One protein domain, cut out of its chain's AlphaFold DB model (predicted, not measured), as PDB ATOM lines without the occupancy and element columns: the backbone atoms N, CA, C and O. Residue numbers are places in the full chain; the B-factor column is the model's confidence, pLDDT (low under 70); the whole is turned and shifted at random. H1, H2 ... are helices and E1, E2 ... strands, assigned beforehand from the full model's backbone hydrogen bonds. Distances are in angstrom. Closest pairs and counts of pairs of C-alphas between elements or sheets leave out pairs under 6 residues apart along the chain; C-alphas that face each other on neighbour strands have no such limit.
ATOM      1  N   LEU A   8     196.592 189.348 179.212       97.62
ATOM      2  CA  LEU A   8     195.435 190.214 179.004       97.62
ATOM      3  C   LEU A   8     195.468 191.417 179.948       97.62
ATOM      4  O   LEU A   8     195.330 191.290 181.168       97.62
ATOM      5  N   ASP A   9     195.599 192.604 179.367       96.81
ATOM      6  CA  ASP A   9     195.596 193.850 180.125       96.81
ATOM      7  C   ASP A   9     194.222 194.149 180.740       96.81
ATOM      8  O   ASP A   9     193.166 193.721 180.260       96.81
ATOM      9  N   GLY A  10     194.239 194.932 181.819       95.56
ATOM     10  CA  GLY A  10     193.031 195.544 182.360       95.56
ATOM     11  C   GLY A  10     192.516 196.673 181.467       95.56
ATOM     12  O   GLY A  10     193.227 197.203 180.618       95.56
ATOM     13  N   GLY A  11     191.267 197.089 181.674       94.00
ATOM     14  CA  GLY A  11     190.700 198.153 180.839       94.00
ATOM     15  C   GLY A  11     189.291 198.620 181.185       94.00
ATOM     16  O   GLY A  11     188.742 199.432 180.436       94.00
ATOM     17  N   GLY A  12     188.694 198.133 182.279       94.31
ATOM     18  CA  GLY A  12     187.280 198.361 182.576       94.31
ATOM     19  C   GLY A  12     186.411 197.811 181.446       94.31
ATOM     20  O   GLY A  12     186.681 196.727 180.936       94.31
ATOM     21  N   PHE A  13     185.433 198.590 180.992       93.75
ATOM     22  CA  PHE A  13     184.577 198.223 179.859       93.75
ATOM     23  C   PHE A  13     185.353 197.986 178.547       93.75
ATOM     24  O   PHE A  13     184.934 197.197 177.706       93.75
ATOM     25  N   ARG A  14     186.543 198.592 178.376       94.94
ATOM     26  CA  ARG A  14     187.374 198.399 177.169       94.94
ATOM     27  C   ARG A  14     187.911 196.972 177.011       94.94
ATOM     28  O   ARG A  14     188.440 196.660 175.949       94.94
ATOM     29  N   GLY A  15     187.737 196.099 178.007       94.12
ATOM     30  CA  GLY A  15     188.006 194.665 177.857       94.12
ATOM     31  C   GLY A  15     187.216 193.999 176.729       94.12
ATOM     32  O   GLY A  15     187.676 192.985 176.211       94.12
ATOM     33  N   VAL A  16     186.115 194.608 176.269       96.19
ATOM     34  CA  VAL A  16     185.394 194.188 175.056       96.19
ATOM     35  C   VAL A  16     186.306 194.125 173.821       96.19
ATOM     36  O   VAL A  16     186.130 193.261 172.966       96.19
ATOM     37  N   ILE A  17     187.329 194.985 173.739       95.50
ATOM     38  CA  ILE A  17     188.309 194.973 172.644       95.50
ATOM     39  C   ILE A  17     189.147 193.693 172.719       95.50
ATOM     40  O   ILE A  17     189.255 192.973 171.728       95.50
ATOM     41  N   SER A  18     189.691 193.377 173.899       95.12
ATOM     42  CA  SER A  18     190.446 192.142 174.130       95.12
ATOM     43  C   SER A  18     189.586 190.908 173.851       95.12
ATOM     44  O   SER A  18     190.042 190.002 173.160       95.12
ATOM     45  N   ALA A  19     188.329 190.897 174.308       95.25
ATOM     46  CA  ALA A  19     187.385 189.811 174.054       95.25
ATOM     47  C   ALA A  19     187.123 189.609 172.548       95.25
ATOM     48  O   ALA A  19     187.214 188.484 172.063       95.25
ATOM     49  N   ARG A  20     186.898 190.687 171.775       96.00
ATOM     50  CA  ARG A  20     186.740 190.609 170.307       96.00
ATOM     51  C   ARG A  20     188.002 190.100 169.607       96.00
ATOM     52  O   ARG A  20     187.902 189.322 168.662       96.00
ATOM     53  N   ILE A  21     189.188 190.523 170.049       95.06
ATOM     54  CA  ILE A  21     190.459 190.033 169.489       95.06
ATOM     55  C   ILE A  21     190.609 188.534 169.756       95.06
ATOM     56  O   ILE A  21     190.932 187.783 168.838       95.06
ATOM     57  N   ILE A  22     190.337 188.098 170.988       94.56
ATOM     58  CA  ILE A  22     190.381 186.688 171.376       94.56
ATOM     59  C   ILE A  22     189.378 185.865 170.559       94.56
ATOM     60  O   ILE A  22     189.750 184.810 170.066       94.56
ATOM     61  N   GLN A  23     188.160 186.361 170.334       94.69
ATOM     62  CA  GLN A  23     187.162 185.708 169.480       94.69
ATOM     63  C   GLN A  23     187.682 185.484 168.058       94.69
ATOM     64  O   GLN A  23     187.648 184.370 167.543       94.69
ATOM     65  N   LYS A  24     188.246 186.525 167.433       95.00
ATOM     66  CA  LYS A  24     188.847 186.406 166.093       95.00
ATOM     67  C   LYS A  24     190.080 185.515 166.049       95.00
ATOM     68  O   LYS A  24     190.436 185.022 164.979       95.00
ATOM     69  N   PHE A  25     190.749 185.343 167.179       92.94
ATOM     70  CA  PHE A  25     191.848 184.406 167.310       92.94
ATOM     71  C   PHE A  25     191.338 182.967 167.456       92.94
ATOM     72  O   PHE A  25     191.817 182.101 166.733       92.94
ATOM     73  N   GLU A  26     190.335 182.730 168.306       93.75
ATOM     74  CA  GLU A  26     189.694 181.426 168.518       93.75
ATOM     75  C   GLU A  26     189.093 180.862 167.223       93.75
ATOM     76  O   GLU A  26     189.309 179.695 166.925       93.75
ATOM     77  N   GLU A  27     188.475 181.701 166.379       93.19
ATOM     78  CA  GLU A  27     187.979 181.324 165.038       93.19
ATOM     79  C   GLU A  27     189.058 180.706 164.120       93.19
ATOM     80  O   GLU A  27     188.732 180.039 163.139       93.19
ATOM     81  N   LYS A  28     190.343 180.959 164.392       94.25
ATOM     82  CA  LYS A  28     191.483 180.459 163.605       94.25
ATOM     83  C   LYS A  28     192.204 179.288 164.269       94.25
ATOM     84  O   LYS A  28     193.195 178.809 163.716       94.25
ATOM     85  N   LEU A  29     191.777 178.878 165.459       91.62
ATOM     86  CA  LEU A  29     192.362 177.762 166.183       91.62
ATOM     87  C   LEU A  29     191.538 176.496 165.959       91.62
ATOM     88  O   LEU A  29     190.317 176.512 166.043       91.62
ATOM     89  N   ASP A  30     192.224 175.367 165.804       91.62
ATOM     90  CA  ASP A  30     191.586 174.042 165.779       91.62
ATOM     91  C   ASP A  30     191.251 173.515 167.190       91.62
ATOM     92  O   ASP A  30     190.885 172.352 167.360       91.62
ATOM     93  N   LYS A  31     191.468 174.332 168.230       92.69
ATOM     94  CA  LYS A  31     191.352 173.952 169.642       92.69
ATOM     95  C   LYS A  31     190.815 175.109 170.484       92.69
ATOM     96  O   LYS A  31     191.144 176.259 170.181       92.69
ATOM     97  N   PRO A  32     190.104 174.820 171.589       92.38
ATOM     98  CA  PRO A  32     189.759 175.828 172.583       92.38
ATOM     99  C   PRO A  32     191.002 176.545 173.123       92.38
ATOM    100  O   PRO A  32     192.070 175.947 173.277       92.38
ATOM    101  N   LEU A  33     190.856 177.819 173.488       94.75
ATOM    102  CA  LEU A  33     191.964 178.652 173.978       94.75
ATOM    103  C   LEU A  33     192.705 178.037 175.178       94.75
ATOM    104  O   LEU A  33     193.932 178.109 175.242       94.75
ATOM    105  N   HIS A  34     191.978 177.401 176.098       95.38
ATOM    106  CA  HIS A  34     192.544 176.766 177.293       95.38
ATOM    107  C   HIS A  34     193.326 175.476 177.010       95.38
ATOM    108  O   HIS A  34     194.108 175.049 177.852       95.38
ATOM    109  N   GLU A  35     193.144 174.871 175.835       95.81
ATOM    110  CA  GLU A  35     193.972 173.756 175.359       95.81
ATOM    111  C   GLU A  35     195.139 174.233 174.481       95.81
ATOM    112  O   GLU A  35     196.052 173.463 174.168       95.81
ATOM    113  N   TYR A  36     195.098 175.490 174.028       95.50
ATOM    114  CA  TYR A  36     196.118 176.068 173.162       95.50
ATOM    115  C   TYR A  36     197.239 176.770 173.939       95.50
ATOM    116  O   TYR A  36     198.392 176.718 173.501       95.50
ATOM    117  N   PHE A  37     196.913 177.440 175.047       96.19
ATOM    118  CA  PHE A  37     197.870 178.160 175.892       96.19
ATOM    119  C   PHE A  37     198.208 177.378 177.161       96.19
ATOM    120  O   PHE A  37     197.321 176.859 177.829       96.19
ATOM    121  N   ASP A  38     199.490 177.367 177.531       97.25
ATOM    122  CA  ASP A  38     199.965 176.724 178.762       97.25
ATOM    123  C   ASP A  38     199.753 177.618 180.000       97.25
ATOM    124  O   ASP A  38     199.676 177.129 181.128       97.25
ATOM    125  N   LEU A  39     199.672 178.937 179.790       97.88
ATOM    126  CA  LEU A  39     199.377 179.935 180.813       97.88
ATOM    127  C   LEU A  39     198.521 181.059 180.232       97.88
ATOM    128  O   LEU A  39     198.850 181.633 179.190       97.88
ATOM    129  N   VAL A  40     197.478 181.438 180.969       98.06
ATOM    130  CA  VAL A  40     196.691 182.644 180.709       98.06
ATOM    131  C   VAL A  40     196.771 183.548 181.935       98.06
ATOM    132  O   VAL A  40     196.426 183.140 183.042       98.06
ATOM    133  N   ALA A  41     197.245 184.773 181.741       98.12
ATOM    134  CA  ALA A  41     197.378 185.779 182.783       98.12
ATOM    135  C   ALA A  41     196.563 187.021 182.423       98.12
ATOM    136  O   ALA A  41     196.455 187.393 181.256       98.12
ATOM    137  N   GLY A  42     196.021 187.704 183.429       97.88
ATOM    138  CA  GLY A  42     195.386 188.992 183.203       97.88
ATOM    139  C   GLY A  42     195.189 189.809 184.468       97.88
ATOM    140  O   GLY A  42     195.235 189.276 185.575       97.88
ATOM    141  N   THR A  43     194.978 191.114 184.297       98.38
ATOM    142  CA  THR A  43     194.770 192.073 185.397       98.38
ATOM    143  C   THR A  43     193.391 192.719 185.291       98.38
ATOM    144  O   THR A  43     192.999 193.157 184.213       98.38
ATOM    145  N   SER A  44     192.657 192.844 186.405       97.12
ATOM    146  CA  SER A  44     191.325 193.478 186.441       97.12
ATOM    147  C   SER A  44     190.369 192.836 185.418       97.12
ATOM    148  O   SER A  44     190.156 191.632 185.450       97.12
ATOM    149  N   THR A  45     189.816 193.586 184.469       96.88
ATOM    150  CA  THR A  45     189.007 193.025 183.381       96.88
ATOM    151  C   THR A  45     189.698 191.862 182.649       96.88
ATOM    152  O   THR A  45     189.067 190.854 182.340       96.88
ATOM    153  N   GLY A  46     191.014 191.956 182.438       97.69
ATOM    154  CA  GLY A  46     191.802 190.880 181.848       97.69
ATOM    155  C   GLY A  46     191.831 189.611 182.704       97.69
ATOM    156  O   GLY A  46     191.887 188.521 182.145       97.69
ATOM    157  N   SER A  47     191.731 189.709 184.040       97.69
ATOM    158  CA  SER A  47     191.670 188.524 184.913       97.69
ATOM    159  C   SER A  47     190.320 187.814 184.829       97.69
ATOM    160  O   SER A  47     190.281 186.593 184.938       97.69
ATOM    161  N   LEU A  48     189.224 188.547 184.594       97.06
ATOM    162  CA  LEU A  48     187.908 187.946 184.337       97.06
ATOM    163  C   LEU A  48     187.916 187.146 183.030       97.06
ATOM    164  O   LEU A  48     187.478 185.997 183.009       97.06
ATOM    165  N   LEU A  49     188.481 187.728 181.968       97.38
ATOM    166  CA  LEU A  49     188.675 187.035 180.692       97.38
ATOM    167  C   LEU A  49     189.579 185.808 180.852       97.38
ATOM    168  O   LEU A  49     189.205 184.722 180.424       97.38
ATOM    169  N   ALA A  50     190.732 185.963 181.511       97.94
ATOM    170  CA  ALA A  50     191.671 184.871 181.754       97.94
ATOM    171  C   ALA A  50     191.025 183.714 182.529       97.94
ATOM    172  O   ALA A  50     191.147 182.560 182.126       97.94
ATOM    173  N   ALA A  51     190.287 184.018 183.601       97.88
ATOM    174  CA  ALA A  51     189.578 183.015 184.387       97.88
ATOM    175  C   ALA A  51     188.516 182.287 183.555       97.88
ATOM    176  O   ALA A  51     188.425 181.064 183.612       97.88
ATOM    177  N   GLY A  52     187.738 183.020 182.756       97.31
ATOM    178  CA  GLY A  52     186.729 182.420 181.893       97.31
ATOM    179  C   GLY A  52     187.333 181.510 180.817       97.31
ATOM    180  O   GLY A  52     186.829 180.404 180.631       97.31
ATOM    181  N   ILE A  53     188.452 181.910 180.199       97.12
ATOM    182  CA  ILE A  53     189.214 181.041 179.287       97.12
ATOM    183  C   ILE A  53     189.618 179.757 180.013       97.12
ATOM    184  O   ILE A  53     189.283 178.677 179.542       97.12
ATOM    185  N   CYS A  54     190.265 179.849 181.180       97.31
ATOM    186  CA  CYS A  54     190.708 178.677 181.949       97.31
ATOM    187  C   CYS A  54     189.558 177.755 182.399       97.31
ATOM    188  O   CYS A  54     189.784 176.571 182.626       97.31
ATOM    189  N   LEU A  55     188.336 178.280 182.522       97.19
ATOM    190  CA  LEU A  55     187.120 177.509 182.808       97.19
ATOM    191  C   LEU A  55     186.479 176.887 181.554       97.19
ATOM    192  O   LEU A  55     185.413 176.286 181.653       97.19
ATOM    193  N   GLY A  56     187.102 177.037 180.386       95.69
ATOM    194  CA  GLY A  56     186.619 176.479 179.127       95.69
ATOM    195  C   GLY A  56     185.492 177.273 178.474       95.69
ATOM    196  O   GLY A  56     184.809 176.731 177.608       95.69
ATOM    197  N   LYS A  57     185.285 178.539 178.861       96.25
ATOM    198  CA  LYS A  57     184.311 179.404 178.189       96.25
ATOM    199  C   LYS A  57     184.788 179.775 176.793       96.25
ATOM    200  O   LYS A  57     185.961 180.094 176.596       96.25
ATOM    201  N   THR A  58     183.850 179.786 175.858       92.88
ATOM    202  CA  THR A  58     184.065 180.279 174.495       92.88
ATOM    203  C   THR A  58     184.268 181.789 174.493       92.88
ATOM    204  O   THR A  58     183.777 182.498 175.378       92.88
ATOM    205  N   ALA A  59     184.954 182.317 173.482       90.94
ATOM    206  CA  ALA A  59     185.145 183.754 173.361       90.94
ATOM    207  C   ALA A  59     183.818 184.524 173.237       90.94
ATOM    208  O   ALA A  59     183.733 185.647 173.730       90.94
ATOM    209  N   ASP A  60     182.780 183.914 172.655       92.81
ATOM    210  CA  ASP A  60     181.427 184.484 172.599       92.81
ATOM    211  C   ASP A  60     180.812 184.652 173.992       92.81
ATOM    212  O   ASP A  60     180.329 185.730 174.336       92.81
ATOM    213  N   GLU A  61     180.893 183.627 174.846       95.12
ATOM    214  CA  GLU A  61     180.420 183.734 176.232       95.12
ATOM    215  C   GLU A  61     181.170 184.807 177.026       95.12
ATOM    216  O   GLU A  61     180.577 185.480 177.869       95.12
ATOM    217  N   LEU A  62     182.476 184.961 176.785       94.75
ATOM    218  CA  LEU A  62     183.282 185.996 177.434       94.75
ATOM    219  C   LEU A  62     182.885 187.396 176.988       94.75
ATOM    220  O   LEU A  62     183.054 188.357 177.739       94.75
ATOM    221  N   LEU A  63     182.380 187.521 175.768       93.75
ATOM    222  CA  LEU A  63     182.011 188.799 175.205       93.75
ATOM    223  C   LEU A  63     180.688 189.320 175.759       93.75
ATOM    224  O   LEU A  63     180.579 190.512 176.038       93.75
ATOM    225  N   ASN A  64     179.759 188.405 176.039       94.00
ATOM    226  CA  ASN A  64     178.489 188.688 176.712       94.00
ATOM    227  C   ASN A  64     178.668 189.285 178.121       94.00
ATOM    228  O   ASN A  64     177.715 189.790 178.700       94.00
ATOM    229  N   LEU A  65     179.879 189.248 178.696       91.19
ATOM    230  CA  LEU A  65     180.189 189.928 179.960       91.19
ATOM    231  C   LEU A  65     180.230 191.464 179.831       91.19
ATOM    232  O   LEU A  65     180.273 192.148 180.854       91.19
TER     233      LEU A  65
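This is residues 8 to 65 of the 67 residues of the protein "PNPLA domain-containing protein" of Moorea sp. SIO3I6 (UniProt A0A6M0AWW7). H1 and H4 pack side by side and H3 packs on both, their centres making a triangle; strand E1 lies beside H3, away from H4, and short H2 sits near H3's end. The 58 printed residues hold four named helices and one strand, ordered H1, H2, E1, H3, H4: mostly helix. The whole is compact, radius of gyration of the C-alphas 10.2 A, spanning 30 by 19 by 14 A.

H1, residues 12 to 26, starts at C-alpha 12 (187.280, 198.361, 182.576) and spans 22.1 A. H2 is residues 33 to 36, 5.0 A; E1 39 to 42, 10.2 A; H3 45 to 54, 14.5 A. H4, 59 to 65, 10.3 A, ends at C-alpha 65 (180.189, 189.928, 179.960).

H1 and H4 touch, closest C-alphas Gln 23 and Ala 59, 4.8 A, at a shallow tilt of 15 degrees, opposite ways. H3 and H4 form a helical hairpin, closest C-alphas Leu 49 and Leu 62, 6.4 A. E1 pairs with no named strand. O i to N i+4 pairs are within hydrogen-bond range throughout H3, 8 of 11 in H1 and 2 of 3 in H4; H2 is too short for one.

The printed part has no cut and no long link, and no printed residue has a pLDDT under 70.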